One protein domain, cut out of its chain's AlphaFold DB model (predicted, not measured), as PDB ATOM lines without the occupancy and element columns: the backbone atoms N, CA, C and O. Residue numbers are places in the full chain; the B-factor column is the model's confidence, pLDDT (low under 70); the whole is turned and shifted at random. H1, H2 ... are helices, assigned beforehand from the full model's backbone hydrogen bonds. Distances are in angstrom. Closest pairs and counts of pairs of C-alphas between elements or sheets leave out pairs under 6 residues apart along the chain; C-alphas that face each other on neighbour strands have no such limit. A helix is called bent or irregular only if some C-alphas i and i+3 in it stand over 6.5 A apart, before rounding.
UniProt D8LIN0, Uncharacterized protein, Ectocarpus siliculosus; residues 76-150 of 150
ATOM      1  N   ASP A  76      96.352 257.784 315.386       80.38
ATOM      2  CA  ASP A  76      97.124 257.414 314.202       80.38
ATOM      3  C   ASP A  76      98.620 257.750 314.416       80.38
ATOM      4  O   ASP A  76      98.969 258.908 314.710       80.38
ATOM      5  N   PRO A  77      99.539 256.772 314.270       80.00
ATOM      6  CA  PRO A  77     100.961 256.970 314.537       80.00
ATOM      7  C   PRO A  77     101.567 258.092 313.691       80.00
ATOM      8  O   PRO A  77     102.492 258.769 314.148       80.00
ATOM      9  N   ARG A  78     101.031 258.352 312.490       84.62
ATOM     10  CA  ARG A  78     101.464 259.475 311.650       84.62
ATOM     11  C   ARG A  78     101.102 260.817 312.262       84.62
ATOM     12  O   ARG A  78     101.951 261.708 312.326       84.62
ATOM     13  N   THR A  79      99.877 260.953 312.752       84.19
ATOM     14  CA  THR A  79      99.400 262.168 313.417       84.19
ATOM     15  C   THR A  79     100.210 262.459 314.681       84.19
ATOM     16  O   THR A  79     100.704 263.578 314.858       84.19
ATOM     17  N   ARG A  80     100.445 261.442 315.518       84.62
ATOM     18  CA  ARG A  80     101.272 261.569 316.729       84.62
ATOM     19  C   ARG A  80     102.717 261.962 316.402       84.62
ATOM     20  O   ARG A  80     103.258 262.884 317.014       84.62
ATOM     21  N   LEU A  81     103.327 261.323 315.403       85.75
ATOM     22  CA  LEU A  81     104.704 261.605 314.992       85.75
ATOM     23  C   LEU A  81     104.857 263.001 314.372       85.75
ATOM     24  O   LEU A  81     105.841 263.692 314.626       85.75
ATOM     25  N   THR A  82     103.861 263.448 313.609       86.25
ATOM     26  CA  THR A  82     103.853 264.785 313.000       86.25
ATOM     27  C   THR A  82     103.773 265.877 314.065       86.25
ATOM     28  O   THR A  82     104.552 266.830 314.019       86.25
ATOM     29  N   LYS A  83     102.895 265.725 315.070       85.50
ATOM     30  CA  LYS A  83     102.818 266.645 316.220       85.50
ATOM     31  C   LYS A  83     104.150 266.716 316.972       85.50
ATOM     32  O   LYS A  83     104.610 267.808 317.300       85.50
ATOM     33  N   PHE A  84     104.792 265.566 317.187       85.50
ATOM     34  CA  PHE A  84     106.089 265.490 317.853       85.50
ATOM     35  C   PHE A  84     107.181 266.246 317.079       85.50
ATOM     36  O   PHE A  84     107.818 267.151 317.623       85.50
ATOM     37  N   TYR A  85     107.362 265.953 315.786       86.25
ATOM     38  CA  TYR A  85     108.363 266.651 314.976       86.25
ATOM     39  C   TYR A  85     108.051 268.134 314.789       86.25
ATOM     40  O   TYR A  85     108.981 268.930 314.755       86.25
ATOM     41  N   LYS A  86     106.777 268.544 314.752       86.12
ATOM     42  CA  LYS A  86     106.408 269.969 314.699       86.12
ATOM     43  C   LYS A  86     106.971 270.764 315.868       86.12
ATOM     44  O   LYS A  86     107.427 271.882 315.667       86.12
ATOM     45  N   LYS A  87     106.953 270.182 317.068       83.94
ATOM     46  CA  LYS A  87     107.438 270.833 318.286       83.94
ATOM     47  C   LYS A  87     108.960 270.794 318.411       83.94
ATOM     48  O   LYS A  87     109.549 271.752 318.891       83.94
ATOM     49  N   HIS A  88     109.585 269.682 318.021       82.81
ATOM     50  CA  HIS A  88     111.008 269.456 318.282       82.81
ATOM     51  C   HIS A  88     111.926 269.732 317.092       82.81
ATOM     52  O   HIS A  88     113.040 270.206 317.288       82.81
ATOM     53  N   ASN A  89     111.526 269.364 315.871       80.69
ATOM     54  CA  ASN A  89     112.315 269.626 314.671       80.69
ATOM     55  C   ASN A  89     111.473 269.514 313.378       80.69
ATOM     56  O   ASN A  89     111.317 268.405 312.845       80.69
ATOM     57  N   PRO A  90     110.987 270.639 312.817       83.69
ATOM     58  CA  PRO A  90     110.136 270.620 311.629       83.69
ATOM     59  C   PRO A  90     110.862 270.127 310.367       83.69
ATOM     60  O   PRO A  90     110.221 269.587 309.467       83.69
ATOM     61  N   THR A  91     112.196 270.211 310.298       82.56
ATOM     62  CA  THR A  91     112.956 269.740 309.120       82.56
ATOM     63  C   THR A  91     112.873 268.224 308.919       82.56
ATOM     64  O   THR A  91     112.969 267.739 307.791       82.56
ATOM     65  N   LYS A  92     112.625 267.460 309.991       80.56
ATOM     66  CA  LYS A  92     112.495 265.994 309.951       80.56
ATOM     67  C   LYS A  92     111.086 265.503 309.614       80.56
ATOM     68  O   LYS A  92     110.883 264.297 309.499       80.56
ATOM     69  N   MET A  93     110.137 266.406 309.352       81.81
ATOM     70  CA  MET A  93     108.787 266.027 308.916       81.81
ATOM     71  C   MET A  93     108.770 265.262 307.589       81.81
ATOM     72  O   MET A  93     107.961 264.358 307.416       81.81
ATOM     73  N   ARG A  94     109.679 265.571 306.656       83.12
ATOM     74  CA  ARG A  94     109.743 264.891 305.345       83.12
ATOM     75  C   ARG A  94     110.115 263.410 305.455       83.12
ATOM     76  O   ARG A  94     109.803 262.629 304.561       83.12
ATOM     77  N   ASP A  95     110.752 263.023 306.558       84.31
ATOM     78  CA  ASP A  95     111.165 261.646 306.821       84.31
ATOM     79  C   ASP A  95     110.094 260.841 307.580       84.31
ATOM     80  O   ASP A  95     110.263 259.634 307.758       84.31
ATOM     81  N   VAL A  96     108.979 261.467 307.990       85.81
ATOM     82  CA  VAL A  96     107.891 260.834 308.763       85.81
ATOM     83  C   VAL A  96     107.368 259.585 308.062       85.81
ATOM     84  O   VAL A  96     107.361 258.512 308.659       85.81
ATOM     85  N   ASP A  97     107.017 259.681 306.779       85.31
ATOM     86  CA  ASP A  97     106.449 258.548 306.036       85.31
ATOM     87  C   ASP A  97     107.463 257.402 305.850       85.31
ATOM     88  O   ASP A  97     107.095 256.224 305.877       85.31
ATOM     89  N   LYS A  98     108.761 257.714 305.722       87.81
ATOM     90  CA  LYS A  98     109.833 256.701 305.663       87.81
ATOM     91  C   LYS A  98     110.013 256.007 307.011       87.81
ATOM     92  O   LYS A  98     110.190 254.789 307.063       87.81
ATOM     93  N   LEU A  99     109.959 256.773 308.099       86.56
ATOM     94  CA  LEU A  99     110.128 256.261 309.453       86.56
ATOM     95  C   LEU A  99     108.953 255.358 309.846       86.56
ATOM     96  O   LEU A  99     109.171 254.257 310.339       86.56
ATOM     97  N   LEU A 100     107.724 255.764 309.525       87.19
ATOM     98  CA  LEU A 100     106.524 254.961 309.765       87.19
ATOM     99  C   LEU A 100     106.552 253.636 309.004       87.19
ATOM    100  O   LEU A 100     106.227 252.604 309.580       87.19
ATOM    101  N   LYS A 101     107.004 253.634 307.743       86.81
ATOM    102  CA  LYS A 101     107.184 252.389 306.976       86.81
ATOM    103  C   LYS A 101     108.212 251.462 307.625       86.81
ATOM    104  O   LYS A 101     107.969 250.263 307.722       86.81
ATOM    105  N   LYS A 102     109.336 252.008 308.100       86.12
ATOM    106  CA  LYS A 102     110.404 251.234 308.760       86.12
ATOM    107  C   LYS A 102     109.960 250.626 310.097       86.12
ATOM    108  O   LYS A 102     110.395 249.531 310.446       86.12
ATOM    109  N   TYR A 103     109.112 251.337 310.836       85.50
ATOM    110  CA  TYR A 103     108.627 250.943 312.162       85.50
ATOM    111  C   TYR A 103     107.174 250.449 312.156       85.50
ATOM    112  O   TYR A 103     106.524 250.440 313.202       85.50
ATOM    113  N   LYS A 104     106.659 250.002 311.003       81.44
ATOM    114  CA  LYS A 104     105.301 249.459 310.895       81.44
ATOM    115  C   LYS A 104     105.126 248.279 311.862       81.44
ATOM    116  O   LYS A 104     105.890 247.319 311.802       81.44
ATOM    117  N   GLY A 105     104.157 248.383 312.775       79.56
ATOM    118  CA  GLY A 105     103.904 247.390 313.832       79.56
ATOM    119  C   GLY A 105     104.792 247.512 315.082       79.56
ATOM    120  O   GLY A 105     104.617 246.751 316.022       79.56
ATOM    121  N   ARG A 106     105.730 248.471 315.129       84.38
ATOM    122  CA  ARG A 106     106.607 248.763 316.286       84.38
ATOM    123  C   ARG A 106     106.667 250.260 316.604       84.38
ATOM    124  O   ARG A 106     107.710 250.810 316.961       84.38
ATOM    125  N   TYR A 107     105.539 250.948 316.455       83.38
ATOM    126  CA  TYR A 107     105.438 252.381 316.739       83.38
ATOM    127  C   TYR A 107     105.766 252.760 318.198       83.38
ATOM    128  O   TYR A 107     106.442 253.773 318.377       83.38
ATOM    129  N   PRO A 108     105.377 251.985 319.236       81.31
ATOM    130  CA  PRO A 108     105.687 252.335 320.626       81.31
ATOM    131  C   PRO A 108     107.195 252.435 320.887       81.31
ATOM    132  O   PRO A 108     107.670 253.416 321.455       81.31
ATOM    133  N   GLU A 109     107.960 251.465 320.383       84.62
ATOM    134  CA  GLU A 109     109.417 251.427 320.520       84.62
ATOM    135  C   GLU A 109     110.090 252.600 319.785       84.62
ATOM    136  O   GLU A 109     111.036 253.211 320.288       84.62
ATOM    137  N   MET A 110     109.575 252.967 318.606       87.00
ATOM    138  CA  MET A 110     110.043 254.139 317.863       87.00
ATOM    139  C   MET A 110     109.878 255.425 318.684       87.00
ATOM    140  O   MET A 110     110.816 256.221 318.752       87.00
ATOM    141  N   PHE A 111     108.712 255.631 319.306       86.38
ATOM    142  CA  PHE A 111     108.452 256.820 320.121       86.38
ATOM    143  C   PHE A 111     109.347 256.876 321.360       86.38
ATOM    144  O   PHE A 111     109.962 257.912 321.591       86.38
ATOM    145  N   GLN A 112     109.536 255.764 322.077       86.69
ATOM    146  CA  GLN A 112     110.448 255.719 323.230       86.69
ATOM    147  C   GLN A 112     111.883 256.120 322.859       86.69
ATOM    148  O   GLN A 112     112.527 256.906 323.557       86.69
ATOM    149  N   ARG A 113     112.391 255.619 321.725       87.06
ATOM    150  CA  ARG A 113     113.729 255.980 321.230       87.06
ATOM    151  C   ARG A 113     113.824 257.454 320.843       87.06
ATOM    152  O   ARG A 113     114.870 258.071 321.056       87.06
ATOM    153  N   LEU A 114     112.762 258.012 320.260       87.75
ATOM    154  CA  LEU A 114     112.694 259.436 319.939       87.75
ATOM    155  C   LEU A 114     112.708 260.272 321.219       87.75
ATOM    156  O   LEU A 114     113.595 261.112 321.361       87.75
ATOM    157  N   ASP A 115     111.832 259.990 322.176       86.69
ATOM    158  CA  ASP A 115     111.768 260.715 323.450       86.69
ATOM    159  C   ASP A 115     113.120 260.692 324.175       86.69
ATOM    160  O   ASP A 115     113.659 261.741 324.533       86.69
ATOM    161  N   ALA A 116     113.765 259.525 324.265       87.69
ATOM    162  CA  ALA A 116     115.088 259.395 324.874       87.69
ATOM    163  C   ALA A 116     116.186 260.200 324.148       87.69
ATOM    164  O   ALA A 116     117.166 260.628 324.763       87.69
ATOM    165  N   LYS A 117     116.073 260.393 322.829       85.75
ATOM    166  CA  LYS A 117     117.031 261.187 322.044       85.75
ATOM    167  C   LYS A 117     116.803 262.689 322.202       85.75
ATOM    168  O   LYS A 117     117.765 263.454 322.183       85.75
ATOM    169  N   TYR A 118     115.552 263.124 322.290       84.69
ATOM    170  CA  TYR A 118     115.224 264.543 322.399       84.69
ATOM    171  C   TYR A 118     115.357 265.060 323.833       84.69
ATOM    172  O   TYR A 118     115.855 266.169 324.008       84.69
ATOM    173  N   ASN A 119     115.045 264.249 324.846       83.38
ATOM    174  CA  ASN A 119     115.245 264.631 326.246       83.38
ATOM    175  C   ASN A 119     116.730 264.807 326.582       83.38
ATOM    176  O   ASN A 119     117.103 265.827 327.145       83.38
ATOM    177  N   ARG A 120     117.599 263.885 326.140       81.50
ATOM    178  CA  ARG A 120     119.053 263.996 326.370       81.50
ATOM    179  C   ARG A 120     119.691 265.242 325.762       81.50
ATOM    180  O   ARG A 120     120.680 265.719 326.297       81.50
ATOM    181  N   ARG A 121     119.167 265.748 324.642       78.25
ATOM    182  CA  ARG A 121     119.681 266.987 324.038       78.25
ATOM    183  C   ARG A 121     119.314 268.213 324.856       78.25
ATOM    184  O   ARG A 121     120.200 268.991 325.160       78.25
ATOM    185  N   LYS A 122     118.055 268.308 325.288       80.31
ATOM    186  CA  LYS A 122     117.607 269.411 326.145       80.31
ATOM    187  C   LYS A 122     118.426 269.535 327.425       80.31
ATOM    188  O   LYS A 122     118.717 270.644 327.841       80.31
ATOM    189  N   THR A 123     118.768 268.409 328.048       82.31
ATOM    190  CA  THR A 123     119.570 268.421 329.277       82.31
ATOM    191  C   THR A 123     120.970 268.977 329.025       82.31
ATOM    192  O   THR A 123     121.402 269.842 329.767       82.31
ATOM    193  N   LYS A 124     121.633 268.552 327.944       84.06
ATOM    194  CA  LYS A 124     122.967 269.057 327.590       84.06
ATOM    195  C   LYS A 124     122.972 270.544 327.258       84.06
ATOM    196  O   LYS A 124     123.820 271.268 327.748       84.06
ATOM    197  N   GLU A 125     122.003 270.983 326.458       83.12
ATOM    198  CA  GLU A 125     121.853 272.395 326.087       83.12
ATOM    199  C   GLU A 125     121.672 273.275 327.341       83.12
ATOM    200  O   GLU A 125     122.297 274.324 327.446       83.12
ATOM    201  N   ALA A 126     120.896 272.818 328.330       85.12
ATOM    202  CA  ALA A 126     120.714 273.539 329.590       85.12
ATOM    203  C   ALA A 126     121.973 273.546 330.480       85.12
ATOM    204  O   ALA A 126     122.281 274.562 331.096       85.12
ATOM    205  N   GLU A 127     122.704 272.428 330.548       87.19
ATOM    206  CA  GLU A 127     123.962 272.334 331.304       87.19
ATOM    207  C   GLU A 127     125.035 273.279 330.732       87.19
ATOM    208  O   GLU A 127     125.692 273.988 331.493       87.19
ATOM    209  N   GLU A 128     125.160 273.344 329.402       89.38
ATOM    210  CA  GLU A 128     126.096 274.233 328.697       89.38
ATOM    211  C   GLU A 128     125.740 275.723 328.891       89.38
ATOM    212  O   GLU A 128     126.622 276.555 329.112       89.38
ATOM    213  N   GLU A 129     124.449 276.075 328.860       89.12
ATOM    214  CA  GLU A 129     123.984 277.444 329.127       89.12
ATOM    215  C   GLU A 129     124.272 277.886 330.573       89.12
ATOM    216  O   GLU A 129     124.726 279.011 330.797       89.12
ATOM    217  N   GLU A 130     124.055 277.017 331.565       89.00
ATOM    218  CA  GLU A 130     124.368 277.328 332.965       89.00
ATOM    219  C   GLU A 130     125.868 277.517 333.207       89.00
ATOM    220  O   GLU A 130     126.260 278.403 333.971       89.00
ATOM    221  N   GLU A 131     126.711 276.698 332.576       92.69
ATOM    222  CA  GLU A 131     128.167 276.807 332.678       92.69
ATOM    223  C   GLU A 131     128.660 278.142 332.105       92.69
ATOM    224  O   GLU A 131     129.386 278.867 332.788       92.69
ATOM    225  N   TYR A 132     128.164 278.536 330.929       89.75
ATOM    226  CA  TYR A 132     128.478 279.829 330.317       89.75
ATOM    227  C   TYR A 132     128.055 281.014 331.193       89.75
ATOM    228  O   TYR A 132     128.821 281.960 331.376       89.75
ATOM    229  N   VAL A 133     126.854 280.971 331.779       94.12
ATOM    230  CA  VAL A 133     126.365 282.042 332.666       94.12
ATOM    231  C   VAL A 133     127.219 282.150 333.930       94.12
ATOM    232  O   VAL A 133     127.539 283.259 334.364       94.12
ATOM    233  N   ARG A 134     127.625 281.018 334.519       91.81
ATOM    234  CA  ARG A 134     128.516 280.999 335.691       91.81
ATOM    235  C   ARG A 134     129.893 281.558 335.355       91.81
ATOM    236  O   ARG A 134     130.443 282.331 336.138       91.81
ATOM    237  N   GLU A 135     130.435 281.192 334.202       93.19
ATOM    238  CA  GLU A 135     131.738 281.667 333.750       93.19
ATOM    239  C   GLU A 135     131.708 283.167 333.410       93.19
ATOM    240  O   GLU A 135     132.579 283.913 333.854       93.19
ATOM    241  N   GLN A 136     130.650 283.657 332.753       92.50
ATOM    242  CA  GLN A 136     130.440 285.094 332.544       92.50
ATOM    243  C   GLN A 136     130.332 285.877 333.856       92.50
ATOM    244  O   GLN A 136     130.969 286.921 333.990       92.50
ATOM    245  N   ALA A 137     129.569 285.379 334.831       94.94
ATOM    246  CA  ALA A 137     129.440 286.030 336.133       94.94
ATOM    247  C   ALA A 137     130.789 286.113 336.860       94.94
ATOM    248  O   ALA A 137     131.081 287.120 337.503       94.94
ATOM    249  N   ARG A 138     131.630 285.083 336.719       95.69
ATOM    250  CA  ARG A 138     132.985 285.078 337.267       95.69
ATOM    251  C   ARG A 138     133.862 286.146 336.611       95.69
ATOM    252  O   ARG A 138     134.499 286.912 337.326       95.69
ATOM    253  N   TYR A 139     133.852 286.247 335.283       90.50
ATOM    254  CA  TYR A 139     134.591 287.299 334.578       90.50
ATOM    255  C   TYR A 139     134.119 288.702 334.955       90.50
ATOM    256  O   TYR A 139     134.934 289.605 335.128       90.50
ATOM    257  N   GLU A 140     132.809 288.901 335.103       91.94
ATOM    258  CA  GLU A 140     132.257 290.196 335.494       91.94
ATOM    259  C   GLU A 140     132.637 290.567 336.935       91.94
ATOM    260  O   GLU A 140     132.966 291.722 337.208       91.94
ATOM    261  N   GLN A 141     132.649 289.596 337.853       89.69
ATOM    262  CA  GLN A 141     133.140 289.787 339.219       89.69
ATOM    263  C   GLN A 141     134.626 290.159 339.233       89.69
ATOM    264  O   GLN A 141     134.992 291.164 339.837       89.69
ATOM    265  N   GLU A 142     135.464 289.421 338.502       92.25
ATOM    266  CA  GLU A 142     136.900 289.703 338.389       92.25
ATOM    267  C   GLU A 142     137.167 291.089 337.772       92.25
ATOM    268  O   GLU A 142     138.053 291.812 338.227       92.25
ATOM    269  N   ALA A 143     136.368 291.513 336.786       91.69
ATOM    270  CA  ALA A 143     136.467 292.844 336.190       91.69
ATOM    271  C   ALA A 143     136.086 293.969 337.169       91.69
ATOM    272  O   ALA A 143     136.741 295.013 337.180       91.69
ATOM    273  N   ARG A 144     135.061 293.765 338.007       89.88
ATOM    274  CA  ARG A 144     134.671 294.720 339.061       89.88
ATOM    275  C   ARG A 144     135.741 294.829 340.144       89.88
ATOM    276  O   ARG A 144     136.110 295.932 340.523       89.88
ATOM    277  N   GLU A 145     136.293 293.701 340.585       88.88
ATOM    278  CA  GLU A 145     137.393 293.677 341.555       88.88
ATOM    279  C   GLU A 145     138.675 294.321 341.015       88.88
ATOM    280  O   GLU A 145     139.439 294.918 341.774       88.88
ATOM    281  N   ALA A 146     138.933 294.197 339.711       89.44
ATOM    282  CA  ALA A 146     140.044 294.877 339.061       89.44
ATOM    283  C   ALA A 146     139.818 296.393 338.987       89.44
ATOM    284  O   ALA A 146     140.776 297.134 339.163       89.44
ATOM    285  N   GLN A 147     138.581 296.854 338.766       82.88
ATOM    286  CA  GLN A 147     138.243 298.283 338.759       82.88
ATOM    287  C   GLN A 147     138.354 298.933 340.144       82.88
ATOM    288  O   GLN A 147     138.822 300.061 340.222       82.88
ATOM    289  N   ASP A 148     138.002 298.226 341.220       88.69
ATOM    290  CA  ASP A 148     138.109 298.724 342.606       88.69
ATOM    291  C   ASP A 148     139.560 298.799 343.130       88.69
ATOM    292  O   ASP A 148     139.820 299.375 344.187       88.69
ATOM    293  N   LYS A 149     140.520 298.189 342.420       78.69
ATOM    294  CA  LYS A 149     141.948 298.145 342.796       78.69
ATOM    295  C   LYS A 149     142.804 299.255 342.169       78.69
ATOM    296  O   LYS A 149     144.013 299.263 342.416       78.69
ATOM    297  N   PHE A 150     142.215 300.158 341.388       61.91
ATOM    298  CA  PHE A 150     142.872 301.341 340.813       61.91
ATOM    299  C   PHE A 150     142.321 302.629 341.425       61.91
ATOM    300  O   PHE A 150     143.115 303.594 341.516       61.91
TER     301      PHE A 150
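This is residues 76 to 150 of the 150 residues of an uncharacterized protein of Ectocarpus siliculosus (UniProt D8LIN0). One long helix, H3, sticks out as an arm from a small head at its first end; the head is made of the helical hairpin of H1 and H2 and of residues 107 to 118 of H3. The arm, residues 119 to 150, stands free and makes most of the length, while the head without it is compact. The printed part has 75 residues with three named helices, in the order H1, H2, H3, and no named strand, and its class is all helix. The whole is extended, with a radius of gyration of the C-alphas of 21.5 A and spans of 71 by 20 by 15 A.

H3, the longest helix, holds residues 107 to 147 and measures 60.6 A from first to last C-alpha, from C-alpha 107 at (105.438, 252.381, 316.739) to C-alpha 147 at (138.243, 298.283, 338.759). H2 holds residues 90 to 102 and measures 19.6 A. It is irregular: C-alphas 94 and 97 are 7.2 A apart, against about 5 A in a regular helix. H1 holds residues 77 to 88, begins with C-alpha 77 at (100.961, 256.970, 314.537) and measures 16.5 A.

H3 and H1 only just touch, with 3 pairs of C-alphas within 8 A, and H3 does so with residues 107 to 118 alone. Their closest C-alphas are those of Pro 77 and Tyr 107, 6.8 A apart. They run the same way at a shallow tilt of 6 degrees. H3 and H2 are close but not clearly touching, with the C-alphas of Leu 100 and Tyr 107 the closest at 7.5 A. They run opposite ways at a shallow tilt of 29 degrees. H1 and H2 form a helical hairpin and touch, with the C-alphas of Tyr 85 and Met 93 the closest at 6.1 A. They run opposite ways at a shallow tilt of 28 degrees. In H1 every O i to N i+4 pair is within hydrogen-bond range; in H3 35 of 37 are, and in H2 4 of 9, beside 7 of 10 O i to N i+3 pairs.

The two C-alphas farthest apart are those of Gly 105 and Phe 150, 71.8 A. Without the stretch that stands free, the remaining 43 residues span 24 by 21 by 15 A, with a radius of gyration of 9.5 A. The links from H1 to H2 and from H2 to H3 are tight, with 1 and 4 residues between the helices. The printed part has no cut and ends at residue 150, the chain's last residue. The mean pLDDT of the printed part is 85.8, and residue 150 alone is under 70.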